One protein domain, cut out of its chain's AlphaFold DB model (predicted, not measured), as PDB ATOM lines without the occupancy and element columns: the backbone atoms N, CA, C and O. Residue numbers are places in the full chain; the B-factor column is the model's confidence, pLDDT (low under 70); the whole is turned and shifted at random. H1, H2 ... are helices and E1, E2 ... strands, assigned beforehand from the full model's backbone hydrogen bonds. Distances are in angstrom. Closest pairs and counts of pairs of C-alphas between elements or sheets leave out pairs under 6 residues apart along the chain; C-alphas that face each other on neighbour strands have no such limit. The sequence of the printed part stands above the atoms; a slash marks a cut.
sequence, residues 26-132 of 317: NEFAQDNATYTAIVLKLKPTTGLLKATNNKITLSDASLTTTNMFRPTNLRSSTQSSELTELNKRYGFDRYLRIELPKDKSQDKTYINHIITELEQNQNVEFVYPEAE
ATOM      1  N   ASN A  26      11.301 -28.494 -21.170       80.19
ATOM      2  CA  ASN A  26      10.530 -29.645 -21.617       80.19
ATOM      3  C   ASN A  26       9.053 -29.552 -21.231       80.19
ATOM      4  O   ASN A  26       8.663 -28.847 -20.298       80.19
ATOM      5  N   GLU A  27       8.231 -30.271 -21.983       85.69
ATOM      6  CA  GLU A  27       6.858 -30.597 -21.621       85.69
ATOM      7  C   GLU A  27       6.686 -32.110 -21.749       85.69
ATOM      8  O   GLU A  27       7.209 -32.713 -22.682       85.69
ATOM      9  N   PHE A  28       5.969 -32.726 -20.811       87.69
ATOM     10  CA  PHE A  28       5.724 -34.169 -20.804       87.69
ATOM     11  C   PHE A  28       4.326 -34.502 -21.323       87.69
ATOM     12  O   PHE A  28       3.370 -33.742 -21.124       87.69
ATOM     13  N   ALA A  29       4.204 -35.683 -21.924       89.00
ATOM     14  CA  ALA A  29       2.934 -36.262 -22.323       89.00
ATOM     15  C   ALA A  29       2.017 -36.453 -21.109       89.00
ATOM     16  O   ALA A  29       2.466 -36.799 -20.008       89.00
ATOM     17  N   GLN A  30       0.727 -36.218 -21.326       86.00
ATOM     18  CA  GLN A  30      -0.346 -36.296 -20.341       86.00
ATOM     19  C   GLN A  30      -1.200 -37.542 -20.581       86.00
ATOM     20  O   GLN A  30      -1.169 -38.144 -21.652       86.00
ATOM     21  N   ASP A  31      -1.962 -37.938 -19.564       80.62
ATOM     22  CA  ASP A  31      -2.912 -39.043 -19.693       80.62
ATOM     23  C   ASP A  31      -4.106 -38.629 -20.572       80.62
ATOM     24  O   ASP A  31      -4.505 -37.463 -20.579       80.62
ATOM     25  N   ASN A  32      -4.705 -39.598 -21.272       80.56
ATOM     26  CA  ASN A  32      -5.872 -39.410 -22.150       80.56
ATOM     27  C   ASN A  32      -5.656 -38.437 -23.328       80.56
ATOM     28  O   ASN A  32      -6.620 -37.864 -23.836       80.56
ATOM     29  N   ALA A  33      -4.409 -38.268 -23.765       84.12
ATOM     30  CA  ALA A  33      -4.041 -37.527 -24.965       84.12
ATOM     31  C   ALA A  33      -3.435 -38.472 -26.009       84.12
ATOM     32  O   ALA A  33      -2.760 -39.445 -25.663       84.12
ATOM     33  N   THR A  34      -3.661 -38.168 -27.285       89.88
ATOM     34  CA  THR A  34      -2.977 -38.827 -28.403       89.88
ATOM     35  C   THR A  34      -1.897 -37.895 -28.933       89.88
ATOM     36  O   THR A  34      -2.131 -36.699 -29.103       89.88
ATOM     37  N   TYR A  35      -0.715 -38.435 -29.210       91.62
ATOM     38  CA  TYR A  35       0.433 -37.702 -29.731       91.62
ATOM     39  C   TYR A  35       0.871 -38.272 -31.074       91.62
ATOM     40  O   TYR A  35       0.974 -39.485 -31.251       91.62
ATOM     41  N   THR A  36       1.167 -37.385 -32.022       93.75
ATOM     42  CA  THR A  36       1.598 -37.773 -33.377       93.75
ATOM     43  C   THR A  36       3.114 -37.730 -33.543       93.75
ATOM     44  O   THR A  36       3.667 -38.380 -34.433       93.75
ATOM     45  N   ALA A  37       3.803 -36.961 -32.701       95.31
ATOM     46  CA  ALA A  37       5.248 -36.809 -32.745       95.31
ATOM     47  C   ALA A  37       5.818 -36.277 -31.429       95.31
ATOM     48  O   ALA A  37       5.093 -35.845 -30.536       95.31
ATOM     49  N   ILE A  38       7.145 -36.247 -31.357       95.06
ATOM     50  CA  ILE A  38       7.914 -35.418 -30.431       95.06
ATOM     51  C   ILE A  38       8.614 -34.341 -31.255       95.06
ATOM     52  O   ILE A  38       9.258 -34.631 -32.266       95.06
ATOM     53  N   VAL A  39       8.487 -33.089 -30.832       93.75
ATOM     54  CA  VAL A  39       9.164 -31.947 -31.437       93.75
ATOM     55  C   VAL A  39      10.284 -31.505 -30.516       93.75
ATOM     56  O   VAL A  39      10.120 -31.414 -29.303       93.75
ATOM     57  N   LEU A  40      11.429 -31.192 -31.104       92.00
ATOM     58  CA  LEU A  40      12.542 -30.605 -30.385       92.00
ATOM     59  C   LEU A  40      13.158 -29.456 -31.173       92.00
ATOM     60  O   LEU A  40      13.094 -29.403 -32.400       92.00
ATOM     61  N   LYS A  41      13.795 -28.544 -30.455       90.38
ATOM     62  CA  LYS A  41      14.566 -27.445 -31.015       90.38
ATOM     63  C   LYS A  41      16.007 -27.591 -30.562       90.38
ATOM     64  O   LYS A  41      16.263 -27.695 -29.367       90.38
ATOM     65  N   LEU A  42      16.945 -27.590 -31.499       89.44
ATOM     66  CA  LEU A  42      18.378 -27.593 -31.197       89.44
ATOM     67  C   LEU A  42      18.837 -26.201 -30.759       89.44
ATOM     68  O   LEU A  42      18.310 -25.217 -31.271       89.44
ATOM     69  N   LYS A  43      19.846 -26.093 -29.890       86.75
ATOM     70  CA  LYS A  43      20.526 -24.832 -29.549       86.75
ATOM     71  C   LYS A  43      21.183 -24.204 -30.790       86.75
ATOM     72  O   LYS A  43      21.500 -24.918 -31.744       86.75
ATOM     73  N   PRO A  44      21.399 -22.876 -30.822       82.88
ATOM     74  CA  PRO A  44      22.152 -22.252 -31.903       82.88
ATOM     75  C   PRO A  44      23.587 -22.792 -31.916       82.88
ATOM     76  O   PRO A  44      24.256 -22.779 -30.885       82.88
ATOM     77  N   THR A  45      24.085 -23.241 -33.066       70.06
ATOM     78  CA  THR A  45      25.502 -23.588 -33.210       70.06
ATOM     79  C   THR A  45      26.311 -22.324 -33.495       70.06
ATOM     80  O   THR A  45      26.029 -21.571 -34.428       70.06
ATOM     81  N   THR A  46      27.334 -22.058 -32.686       51.34
ATOM     82  CA  THR A  46      28.313 -21.000 -32.950       51.34
ATOM     83  C   THR A  46      29.449 -21.575 -33.803       51.34
ATOM     84  O   THR A  46      30.315 -22.286 -33.308       51.34
ATOM     85  N   GLY A  47      29.451 -21.303 -35.115       44.47
ATOM     86  CA  GLY A  47      30.573 -21.653 -36.001       44.47
ATOM     87  C   GLY A  47      30.197 -22.006 -37.445       44.47
ATOM     88  O   GLY A  47      29.038 -22.234 -37.769       44.47
ATOM     89  N   LEU A  48      31.215 -22.072 -38.314       34.88
ATOM     90  CA  LEU A  48      31.159 -22.392 -39.759       34.88
ATOM     91  C   LEU A  48      30.599 -23.787 -40.107       34.88
ATOM     92  O   LEU A  48      30.431 -24.108 -41.285       34.88
ATOM     93  N   LEU A  49      30.296 -24.615 -39.106       41.16
ATOM     94  CA  LEU A  49      29.595 -25.877 -39.290       41.16
ATOM     95  C   LEU A  49      28.119 -25.563 -39.531       41.16
ATOM     96  O   LEU A  49      27.324 -25.419 -38.602       41.16
ATOM     97  N   LYS A  50      27.775 -25.425 -40.816       45.44
ATOM     98  CA  LYS A  50      26.394 -25.439 -41.303       45.44
ATOM     99  C   LYS A  50      25.601 -26.533 -40.578       45.44
ATOM    100  O   LYS A  50      26.148 -27.587 -40.256       45.44
ATOM    101  N   ALA A  51      24.307 -26.283 -40.390       47.81
ATOM    102  CA  ALA A  51      23.269 -27.197 -39.905       47.81
ATOM    103  C   ALA A  51      23.077 -28.445 -40.807       47.81
ATOM    104  O   ALA A  51      21.972 -28.793 -41.208       47.81
ATOM    105  N   THR A  52      24.166 -29.098 -41.209       43.97
ATOM    106  CA  THR A  52      24.199 -30.237 -42.128       43.97
ATOM    107  C   THR A  52      24.155 -31.580 -41.412       43.97
ATOM    108  O   THR A  52      23.973 -32.588 -42.077       43.97
ATOM    109  N   ASN A  53      24.229 -31.608 -40.077       51.50
ATOM    110  CA  ASN A  53      23.980 -32.811 -39.279       51.50
ATOM    111  C   ASN A  53      23.046 -32.496 -38.103       51.50
ATOM    112  O   ASN A  53      23.401 -32.690 -36.944       51.50
ATOM    113  N   ASN A  54      21.826 -32.043 -38.407       61.50
ATOM    114  CA  ASN A  54      20.709 -32.023 -37.456       61.50
ATOM    115  C   ASN A  54      20.230 -33.460 -37.144       61.50
ATOM    116  O   ASN A  54      19.066 -33.799 -37.344       61.50
ATOM    117  N   LYS A  55      21.143 -34.343 -36.737       66.00
ATOM    118  CA  LYS A  55      20.835 -35.721 -36.365       66.00
ATOM    119  C   LYS A  55      21.028 -35.862 -34.869       66.00
ATOM    120  O   LYS A  55      22.128 -35.660 -34.363       66.00
ATOM    121  N   ILE A  56      19.951 -36.222 -34.185       81.88
ATOM    122  CA  ILE A  56      20.021 -36.765 -32.835       81.88
ATOM    123  C   ILE A  56      19.944 -38.280 -32.950       81.88
ATOM    124  O   ILE A  56      19.091 -38.805 -33.667       81.88
ATOM    125  N   THR A  57      20.850 -38.958 -32.258       83.50
ATOM    126  CA  THR A  57      20.768 -40.398 -32.033       83.50
ATOM    127  C   THR A  57      19.887 -40.642 -30.819       83.50
ATOM    128  O   THR A  57      20.096 -40.003 -29.790       83.50
ATOM    129  N   LEU A  58      18.921 -41.544 -30.970       89.25
ATOM    130  CA  LEU A  58      18.037 -42.007 -29.907       89.25
ATOM    131  C   LEU A  58      18.364 -43.462 -29.562       89.25
ATOM    132  O   LEU A  58      18.883 -44.199 -30.405       89.25
ATOM    133  N   SER A  59      18.038 -43.872 -28.341       91.00
ATOM    134  CA  SER A  59      18.151 -45.251 -27.864       91.00
ATOM    135  C   SER A  59      17.286 -46.211 -28.687       91.00
ATOM    136  O   SER A  59      17.716 -47.318 -29.015       91.00
ATOM    137  N   ASP A  60      16.098 -45.759 -29.092       92.00
ATOM    138  CA  ASP A  60      15.256 -46.435 -30.070       92.00
ATOM    139  C   ASP A  60      15.709 -46.088 -31.497       92.00
ATOM    140  O   ASP A  60      15.395 -45.029 -32.046       92.00
ATOM    141  N   ALA A  61      16.445 -47.013 -32.114       90.94
ATOM    142  CA  ALA A  61      16.985 -46.851 -33.461       90.94
ATOM    143  C   ALA A  61      15.916 -46.828 -34.574       90.94
ATOM    144  O   ALA A  61      16.249 -46.509 -35.717       90.94
ATOM    145  N   SER A  62      14.656 -47.177 -34.277       91.06
ATOM    146  CA  SER A  62      13.558 -47.084 -35.250       91.06
ATOM    147  C   SER A  62      13.072 -45.646 -35.450       91.06
ATOM    148  O   SER A  62      12.506 -45.316 -36.496       91.06
ATOM    149  N   LEU A  63      13.332 -44.770 -34.476       93.62
ATOM    150  CA  LEU A  63      12.924 -43.376 -34.518       93.62
ATOM    151  C   LEU A  63      13.872 -42.561 -35.393       93.62
ATOM    152  O   LEU A  63      15.095 -42.601 -35.256       93.62
ATOM    153  N   THR A  64      13.291 -41.757 -36.282       91.44
ATOM    154  CA  THR A  64      14.057 -40.883 -37.174       91.44
ATOM    155  C   THR A  64      13.696 -39.425 -36.947       91.44
ATOM    156  O   THR A  64      12.537 -39.057 -36.762       91.44
ATOM    157  N   THR A  65      14.718 -38.573 -36.961       90.50
ATOM    158  CA  THR A  65      14.547 -37.124 -36.871       90.50
ATOM    159  C   THR A  65      14.369 -36.527 -38.261       90.50
ATOM    160  O   THR A  65      15.092 -36.837 -39.209       90.50
ATOM    161  N   THR A  66      13.400 -35.630 -38.382       91.19
ATOM    162  CA  THR A  66      13.081 -34.926 -39.622       91.19
ATOM    163  C   THR A  66      12.981 -33.429 -39.351       91.19
ATOM    164  O   THR A  66      12.474 -33.032 -38.314       91.19
ATOM    165  N   ASN A  67      13.432 -32.564 -40.269       89.94
ATOM    166  CA  ASN A  67      13.155 -31.125 -40.133       89.94
ATOM    167  C   ASN A  67      11.640 -30.881 -40.081       89.94
ATOM    168  O   ASN A  67      10.940 -31.320 -40.997       89.94
ATOM    169  N   MET A  68      11.165 -30.179 -39.050       89.75
ATOM    170  CA  MET A  68       9.747 -29.848 -38.865       89.75
ATOM    171  C   MET A  68       9.279 -28.824 -39.902       89.75
ATOM    172  O   MET A  68       8.239 -28.998 -40.535       89.75
ATOM    173  N   PHE A  69      10.080 -27.773 -40.101       89.19
ATOM    174  CA  PHE A  69       9.807 -26.718 -41.068       89.19
ATOM    175  C   PHE A  69      10.613 -26.958 -42.335       89.19
ATOM    176  O   PHE A  69      11.846 -26.953 -42.339       89.19
ATOM    177  N   ARG A  70       9.898 -27.204 -43.429       87.50
ATOM    178  CA  ARG A  70      10.474 -27.480 -44.741       87.50
ATOM    179  C   ARG A  70       9.781 -26.597 -45.761       87.50
ATOM    180  O   ARG A  70       8.563 -26.735 -45.929       87.50
ATOM    181  N   PRO A  71      10.532 -25.725 -46.453       86.00
ATOM    182  CA  PRO A  71       9.988 -24.997 -47.579       86.00
ATOM    183  C   PRO A  71       9.458 -25.980 -48.621       86.00
ATOM    184  O   PRO A  71      10.181 -26.860 -49.085       86.00
ATOM    185  N   THR A  72       8.193 -25.831 -48.982       82.75
ATOM    186  CA  THR A  72       7.553 -26.562 -50.072       82.75
ATOM    187  C   THR A  72       6.990 -25.554 -51.062       82.75
ATOM    188  O   THR A  72       6.562 -24.469 -50.677       82.75
ATOM    189  N   ASN A  73       7.009 -25.894 -52.352       71.50
ATOM    190  CA  ASN A  73       6.365 -25.102 -53.405       71.50
ATOM    191  C   ASN A  73       6.795 -23.618 -53.470       71.50
ATOM    192  O   ASN A  73       5.979 -22.752 -53.793       71.50
ATOM    193  N   LEU A  74       8.070 -23.312 -53.186       76.81
ATOM    194  CA  LEU A  74       8.607 -21.959 -53.363       76.81
ATOM    195  C   LEU A  74       8.581 -21.569 -54.841       76.81
ATOM    196  O   LEU A  74       9.092 -22.298 -55.689       76.81
ATOM    197  N   ARG A  75       7.988 -20.413 -55.147       71.88
ATOM    198  CA  ARG A  75       7.738 -19.960 -56.524       71.88
ATOM    199  C   ARG A  75       8.788 -18.971 -57.029       71.88
ATOM    200  O   ARG A  75       8.771 -18.628 -58.207       71.88
ATOM    201  N   SER A  76       9.690 -18.494 -56.167       82.00
ATOM    202  CA  SER A  76      10.770 -17.582 -56.555       82.00
ATOM    203  C   SER A  76      11.997 -17.674 -55.643       82.00
ATOM    204  O   SER A  76      11.923 -18.119 -54.494       82.00
ATOM    205  N   SER A  77      13.138 -17.199 -56.153       84.00
ATOM    206  CA  SER A  77      14.369 -17.029 -55.372       84.00
ATOM    207  C   SER A  77      14.170 -16.074 -54.195       84.00
ATOM    208  O   SER A  77      14.659 -16.356 -53.107       84.00
ATOM    209  N   THR A  78      13.387 -15.007 -54.371       86.44
ATOM    210  CA  THR A  78      13.057 -14.050 -53.306       86.44
ATOM    211  C   THR A  78      12.347 -14.718 -52.130       86.44
ATOM    212  O   THR A  78      12.748 -14.510 -50.991       86.44
ATOM    213  N   GLN A  79      11.350 -15.575 -52.389       86.06
ATOM    214  CA  GLN A  79      10.649 -16.316 -51.328       86.06
ATOM    215  C   GLN A  79      11.586 -17.278 -50.585       86.06
ATOM    216  O   GLN A  79      11.479 -17.454 -49.372       86.06
ATOM    217  N   SER A  80      12.536 -17.882 -51.303       85.31
ATOM    218  CA  SER A  80      13.566 -18.740 -50.708       85.31
ATOM    219  C   SER A  80      14.526 -17.956 -49.806       85.31
ATOM    220  O   SER A  80      14.816 -18.376 -48.682       85.31
ATOM    221  N   SER A  81      14.989 -16.790 -50.263       87.50
ATOM    222  CA  SER A  81      15.848 -15.900 -49.478       87.50
ATOM    223  C   SER A  81      15.140 -15.382 -48.227       87.50
ATOM    224  O   SER A  81      15.734 -15.400 -47.152       87.50
ATOM    225  N   GLU A  82      13.866 -15.001 -48.344       85.88
ATOM    226  CA  GLU A  82      13.050 -14.562 -47.212       85.88
ATOM    227  C   GLU A  82      12.910 -15.662 -46.153       85.88
ATOM    228  O   GLU A  82      13.201 -15.425 -44.980       85.88
ATOM    229  N   LEU A  83      12.540 -16.888 -46.545       86.19
ATOM    230  CA  LEU A  83      12.474 -18.006 -45.597       86.19
ATOM    231  C   LEU A  83      13.835 -18.327 -44.990       86.19
ATOM    232  O   LEU A  83      13.909 -18.641 -43.810       86.19
ATOM    233  N   THR A  84      14.922 -18.220 -45.751       87.12
ATOM    234  CA  THR A  84      16.274 -18.425 -45.211       87.12
ATOM    235  C   THR A  84      16.590 -17.412 -44.108       87.12
ATOM    236  O   THR A  84      17.111 -17.781 -43.053       87.12
ATOM    237  N   GLU A  85      16.243 -16.141 -44.315       86.38
ATOM    238  CA  GLU A  85      16.424 -15.090 -43.313       86.38
ATOM    239  C   GLU A  85      15.536 -15.318 -42.083       86.38
ATOM    240  O   GLU A  85      16.006 -15.223 -40.947       86.38
ATOM    241  N   LEU A  86      14.268 -15.679 -42.293       84.69
ATOM    242  CA  LEU A  86      13.326 -16.016 -41.227       84.69
ATOM    243  C   LEU A  86      13.792 -17.224 -40.416       84.69
ATOM    244  O   LEU A  86      13.742 -17.186 -39.187       84.69
ATOM    245  N   ASN A  87      14.283 -18.265 -41.084       85.56
ATOM    246  CA  ASN A  87      14.824 -19.454 -40.444       85.56
ATOM    247  C   ASN A  87      15.992 -19.084 -39.547       85.56
ATOM    248  O   ASN A  87      15.978 -19.431 -38.374       85.56
ATOM    249  N   LYS A  88      16.927 -18.272 -40.045       84.19
ATOM    250  CA  LYS A  88      18.039 -17.771 -39.238       84.19
ATOM    251  C   LYS A  88      17.566 -16.917 -38.056       84.19
ATOM    252  O   LYS A  88      18.095 -17.050 -36.955       84.19
ATOM    253  N   ARG A  89      16.587 -16.031 -38.268       83.94
ATOM    254  CA  ARG A  89      16.097 -15.083 -37.253       83.94
ATOM    255  C   ARG A  89      15.306 -15.763 -36.136       83.94
ATOM    256  O   ARG A  89      15.476 -15.407 -34.975       83.94
ATOM    257  N   TYR A  90      14.431 -16.703 -36.485       83.25
ATOM    258  CA  TYR A  90      13.500 -17.349 -35.553       83.25
ATOM    259  C   TYR A  90      13.905 -18.786 -35.191       83.25
ATOM    260  O   TYR A  90      13.351 -19.377 -34.266       83.25
ATOM    261  N   GLY A  91      14.917 -19.337 -35.861       86.12
ATOM    262  CA  GLY A  91      15.455 -20.671 -35.622       86.12
ATOM    263  C   GLY A  91      14.602 -21.809 -36.176       86.12
ATOM    264  O   GLY A  91      14.668 -22.903 -35.623       86.12
ATOM    265  N   PHE A  92      13.783 -21.586 -37.211       85.69
ATOM    266  CA  PHE A  92      12.933 -22.640 -37.796       85.69
ATOM    267  C   PHE A  92      13.742 -23.816 -38.370       85.69
ATOM    268  O   PHE A  92      13.280 -24.952 -38.351       85.69
ATOM    269  N   ASP A  93      14.975 -23.572 -38.814       86.31
ATOM    270  CA  ASP A  93      15.923 -24.590 -39.283       86.31
ATOM    271  C   ASP A  93      16.484 -25.489 -38.166       86.31
ATOM    272  O   ASP A  93      17.152 -26.485 -38.452       86.31
ATOM    273  N   ARG A  94      16.198 -25.162 -36.901       89.19
ATOM    274  CA  ARG A  94      16.621 -25.924 -35.717       89.19
ATOM    275  C   ARG A  94      15.520 -26.800 -35.130       89.19
ATOM    276  O   ARG A  94      15.798 -27.534 -34.183       89.19
ATOM    277  N   TYR A  95      14.295 -26.729 -35.654       90.62
ATOM    278  CA  TYR A  95      13.198 -27.583 -35.204       90.62
ATOM    279  C   TYR A  95      13.217 -28.924 -35.929       90.62
ATOM    280  O   TYR A  95      13.116 -28.997 -37.159       90.62
ATOM    281  N   LEU A  96      13.289 -29.991 -35.142       92.12
ATOM    282  CA  LEU A  96      13.159 -31.366 -35.589       92.12
ATOM    283  C   LEU A  96      11.873 -31.979 -35.048       92.12
ATOM    284  O   LEU A  96      11.382 -31.612 -33.984       92.12
ATOM    285  N   ARG A  97      11.354 -32.936 -35.803       93.06
ATOM    286  CA  ARG A  97      10.166 -33.719 -35.511       93.06
ATOM    287  C   ARG A  97      10.518 -35.197 -35.611       93.06
ATOM    288  O   ARG A  97      11.132 -35.625 -36.593       93.06
ATOM    289  N   ILE A  98      10.133 -35.952 -34.594       95.31
ATOM    290  CA  ILE A  98      10.250 -37.406 -34.517       95.31
ATOM    291  C   ILE A  98       8.831 -37.948 -34.555       95.31
ATOM    292  O   ILE A  98       8.070 -37.733 -33.616       95.31
ATOM    293  N   GLU A  99       8.453 -38.590 -35.653       95.88
ATOM    294  CA  GLU A  99       7.133 -39.207 -35.769       95.88
ATOM    295  C   GLU A  99       7.034 -40.416 -34.833       95.88
ATOM    296  O   GLU A  99       7.958 -41.228 -34.762       95.88
ATOM    297  N   LEU A 100       5.931 -40.503 -34.087       96.38
ATOM    298  CA  LEU A 100       5.698 -41.613 -33.170       96.38
ATOM    299  C   LEU A 100       5.078 -42.800 -33.921       96.38
ATOM    300  O   LEU A 100       4.189 -42.596 -34.753       96.38
ATOM    301  N   PRO A 101       5.468 -44.048 -33.602       96.06
ATOM    302  CA  PRO A 101       4.725 -45.220 -34.043       96.06
ATOM    303  C   PRO A 101       3.257 -45.127 -33.606       96.06
ATOM    304  O   PRO A 101       2.953 -44.715 -32.484       96.06
ATOM    305  N   LYS A 102       2.326 -45.515 -34.483       93.69
ATOM    306  CA  LYS A 102       0.884 -45.345 -34.234       93.69
ATOM    307  C   LYS A 102       0.415 -46.067 -32.966       93.69
ATOM    308  O   LYS A 102      -0.400 -45.527 -32.221       93.69
ATOM    309  N   ASP A 103       0.953 -47.252 -32.699       95.44
ATOM    310  CA  ASP A 103       0.696 -48.059 -31.499       95.44
ATOM    311  C   ASP A 103       1.308 -47.466 -30.216       95.44
ATOM    312  O   ASP A 103       0.963 -47.893 -29.115       95.44
ATOM    313  N   LYS A 104       2.169 -46.450 -30.343       96.25
ATOM    314  CA  LYS A 104       2.799 -45.711 -29.239       96.25
ATOM    315  C   LYS A 104       2.223 -44.318 -29.005       96.25
ATOM    316  O   LYS A 104       2.602 -43.664 -28.039       96.25
ATOM    317  N   SER A 105       1.274 -43.882 -29.831       94.06
ATOM    318  CA  SER A 105       0.691 -42.531 -29.792       94.06
ATOM    319  C   SER A 105       0.007 -42.155 -28.466       94.06
ATOM    320  O   SER A 105      -0.100 -40.973 -28.154       94.06
ATOM    321  N   GLN A 106      -0.416 -43.133 -27.659       94.12
ATOM    322  CA  GLN A 106      -1.006 -42.930 -26.325       94.12
ATOM    323  C   GLN A 106      -0.143 -43.514 -25.189       94.12
ATOM    324  O   GLN A 106      -0.522 -43.460 -24.018       94.12
ATOM    325  N   ASP A 107       1.026 -44.079 -25.508       95.44
ATOM    326  CA  ASP A 107       1.944 -44.666 -24.527       95.44
ATOM    327  C   ASP A 107       2.774 -43.552 -23.872       95.44
ATOM    328  O   ASP A 107       3.912 -43.263 -24.250       95.44
ATOM    329  N   LYS A 108       2.180 -42.890 -22.875       94.44
ATOM    330  CA  LYS A 108       2.803 -41.785 -22.130       94.44
ATOM    331  C   LYS A 108       4.179 -42.152 -21.571       94.44
ATOM    332  O   LYS A 108       5.074 -41.309 -21.572       94.44
ATOM    333  N   THR A 109       4.356 -43.378 -21.079       96.12
ATOM    334  CA  THR A 109       5.633 -43.828 -20.508       96.12
ATOM    335  C   THR A 109       6.709 -43.884 -21.584       96.12
ATOM    336  O   THR A 109       7.795 -43.344 -21.379       96.12
ATOM    337  N   TYR A 110       6.396 -44.464 -22.745       96.81
ATOM    338  CA  TYR A 110       7.301 -44.490 -23.894       96.81
ATOM    339  C   TYR A 110       7.650 -43.076 -24.382       96.81
ATOM    340  O   TYR A 110       8.825 -42.741 -24.528       96.81
ATOM    341  N   ILE A 111       6.647 -42.209 -24.552       96.19
ATOM    342  CA  ILE A 111       6.849 -40.829 -25.021       96.19
ATOM    343  C   ILE A 111       7.723 -40.036 -24.034       96.19
ATOM    344  O   ILE A 111       8.688 -39.384 -24.434       96.19
ATOM    345  N   ASN A 112       7.433 -40.124 -22.733       96.19
ATOM    346  CA  ASN A 112       8.187 -39.408 -21.701       96.19
ATOM    347  C   ASN A 112       9.604 -39.955 -21.512       96.19
ATOM    348  O   ASN A 112      10.499 -39.189 -21.149       96.19
ATOM    349  N   HIS A 113       9.835 -41.239 -21.791       96.94
ATOM    350  CA  HIS A 113      11.182 -41.800 -21.824       96.94
ATOM    351  C   HIS A 113      12.036 -41.124 -22.907       96.94
ATOM    352  O   HIS A 113      13.129 -40.649 -22.603       96.94
ATOM    353  N   ILE A 114      11.504 -40.975 -24.125       96.62
ATOM    354  CA  ILE A 114      12.202 -40.295 -25.229       96.62
ATOM    355  C   ILE A 114      12.431 -38.811 -24.910       96.62
ATOM    356  O   ILE A 114      13.510 -38.282 -25.163       96.62
ATOM    357  N   ILE A 115      11.441 -38.127 -24.325       95.50
ATOM    358  CA  ILE A 115      11.589 -36.723 -23.902       95.50
ATOM    359  C   ILE A 115      12.716 -36.583 -22.873       95.50
ATOM    360  O   ILE A 115      13.544 -35.685 -23.001       95.50
ATOM    361  N   THR A 116      12.778 -37.489 -21.894       95.50
ATOM    362  CA  THR A 116      13.835 -37.496 -20.871       95.50
ATOM    363  C   THR A 116      15.204 -37.757 -21.497       95.50
ATOM    364  O   THR A 116      16.176 -37.101 -21.139       95.50
ATOM    365  N   GLU A 117      15.300 -38.675 -22.463       95.00
ATOM    366  CA  GLU A 117      16.536 -38.917 -23.212       95.00
ATOM    367  C   GLU A 117      17.002 -37.652 -23.956       95.00
ATOM    368  O   GLU A 117      18.166 -37.255 -23.862       95.00
ATOM    369  N   LEU A 118      16.082 -36.983 -24.656       93.19
ATOM    370  CA  LEU A 118      16.352 -35.753 -25.404       93.19
ATOM    371  C   LEU A 118      16.746 -34.583 -24.499       93.19
ATOM    372  O   LEU A 118      17.595 -33.779 -24.881       93.19
ATOM    373  N   GLU A 119      16.169 -34.493 -23.302       90.19
ATOM    374  CA  GLU A 119      16.511 -33.482 -22.299       90.19
ATOM    375  C   GLU A 119      17.981 -33.571 -21.859       90.19
ATOM    376  O   GLU A 119      18.624 -32.547 -21.636       90.19
ATOM    377  N   GLN A 120      18.545 -34.781 -21.784       89.81
ATOM    378  CA  GLN A 120      19.953 -34.979 -21.415       89.81
ATOM    379  C   GLN A 120      20.927 -34.614 -22.548       89.81
ATOM    380  O   GLN A 120      22.141 -34.536 -22.334       89.81
ATOM    381  N   ASN A 121      20.431 -34.378 -23.764       87.25
ATOM    382  CA  ASN A 121      21.272 -34.020 -24.894       87.25
ATOM    383  C   ASN A 121      21.676 -32.538 -24.827       87.25
ATOM    384  O   ASN A 121      20.853 -31.633 -24.952       87.25
ATOM    385  N   GLN A 122      22.982 -32.279 -24.718       86.25
ATOM    386  CA  GLN A 122      23.524 -30.922 -24.568       86.25
ATOM    387  C   GLN A 122      23.182 -29.974 -25.726       86.25
ATOM    388  O   GLN A 122      23.199 -28.755 -25.528       86.25
ATOM    389  N   ASN A 123      22.855 -30.512 -26.906       88.06
ATOM    390  CA  ASN A 123      22.505 -29.740 -28.095       88.06
ATOM    391  C   ASN A 123      21.017 -29.378 -28.172       88.06
ATOM    392  O   ASN A 123      20.644 -28.613 -29.059       88.06
ATOM    393  N   VAL A 124      20.161 -29.898 -27.290       88.50
ATOM    394  CA  VAL A 124      18.724 -29.593 -27.281       88.50
ATOM    395  C   VAL A 124      18.467 -28.325 -26.461       88.50
ATOM    396  O   VAL A 124      19.060 -28.112 -25.410       88.50
ATOM    397  N   GLU A 125      17.626 -27.432 -26.979       86.88
ATOM    398  CA  GLU A 125      17.153 -26.202 -26.321       86.88
ATOM    399  C   GLU A 125      15.783 -26.430 -25.671       86.88
ATOM    400  O   GLU A 125      15.542 -26.006 -24.541       86.88
ATOM    401  N   PHE A 126      14.887 -27.108 -26.392       87.44
ATOM    402  CA  PHE A 126      13.519 -27.382 -25.960       87.44
ATOM    403  C   PHE A 126      12.994 -28.679 -26.585       87.44
ATOM    404  O   PHE A 126      13.345 -28.975 -27.728       87.44
ATOM    405  N   VAL A 127      12.145 -29.426 -25.875       92.38
ATOM    406  CA  VAL A 127      11.496 -30.657 -26.361       92.38
ATOM    407  C   VAL A 127      10.073 -30.804 -25.805       92.38
ATOM    408  O   VAL A 127       9.828 -30.515 -24.639       92.38
ATOM    409  N   TYR A 128       9.122 -31.251 -26.623       92.38
ATOM    410  CA  TYR A 128       7.731 -31.462 -26.213       92.38
ATOM    411  C   TYR A 128       7.019 -32.473 -27.119       92.38
ATOM    412  O   TYR A 128       7.403 -32.638 -28.281       92.38
ATOM    413  N   PRO A 129       5.965 -33.145 -26.637       93.12
ATOM    414  CA  PRO A 129       5.152 -34.009 -27.473       93.12
ATOM    415  C   PRO A 129       4.134 -33.179 -28.274       93.12
ATOM    416  O   PRO A 129       3.472 -32.284 -27.751       93.12
ATOM    417  N   GLU A 130       3.993 -33.479 -29.561       90.44
ATOM    418  CA  GLU A 130       3.010 -32.860 -30.453       90.44
ATOM    419  C   GLU A 130       1.687 -33.628 -30.370       90.44
ATOM    420  O   GLU A 130       1.546 -34.725 -30.924       90.44
ATOM    421  N   ALA A 131       0.726 -33.055 -29.641       88.50
ATOM    422  CA  ALA A 131      -0.608 -33.622 -29.489       88.50
ATOM    423  C   ALA A 131      -1.367 -33.628 -30.822       88.50
ATOM    424  O   ALA A 131      -1.227 -32.716 -31.639       88.50
ATOM    425  N   GLU A 132      -2.176 -34.661 -31.027       87.50
ATOM    426  CA  GLU A 132      -3.087 -34.750 -32.159       87.50
ATOM    427  C   GLU A 132      -4.181 -33.679 -32.033       87.50
ATOM    428  O   GLU A 132      -4.843 -33.589 -30.990       87.50
TER     429      GLU A 132
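What this domain is: This is residues 26 to 132 of the 317 residues of the protein "Serine protease" of Enterobacter cloacae (UniProt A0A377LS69). A twisted antiparallel sheet, order E2 E3 E1 E4, has H2 packed along one face, over E1 and E4, making two layers; H1 lies off the sheet. The 107 printed residues hold E1 E2 H1 E3 H2 E4, class mixed, under half in named elements. The whole is only just compact, close to loose: radius of gyration of the C-alphas 15.1 A, spans 44 by 30 by 22 A.

Where its parts are: E1, residues 35 to 42, 20.6 A, begins at C-alpha 35 (0.433, -37.702, -29.731). E2 is residues 65 to 67, 7.0 A; H1 77 to 90, 19.8 A; E3 95 to 99, 13.1 A; H2 108 to 119, 16.0 A. E4, 124 to 131, 19.9 A, ends at C-alpha 131 (-0.608, -33.622, -29.489).

How they stand to each other: Within hydrogen-bond range are N 39 and O 128 of E1 and E4, 2.8 A; N 40 and O 96 of E1 and E3, 2.9 A; N 97 and O 66 of E3 and E2, 2.8 A. H2 is on the sheet at a height of 9.1 A; its closest C-alphas to E4 are Ile 115 and Val 127, 6.5 A. E3, H2 and E4 form a split strand-helix-strand unit, E1 between its strands, with a right-handed crossover. Every O i to N i+4 pair is within range in H1 and H2.

The domain as a whole: The printed part has no cut. The link E1 to E2 is long, 22 residues; residues 46 to 55 have pLDDT under 70.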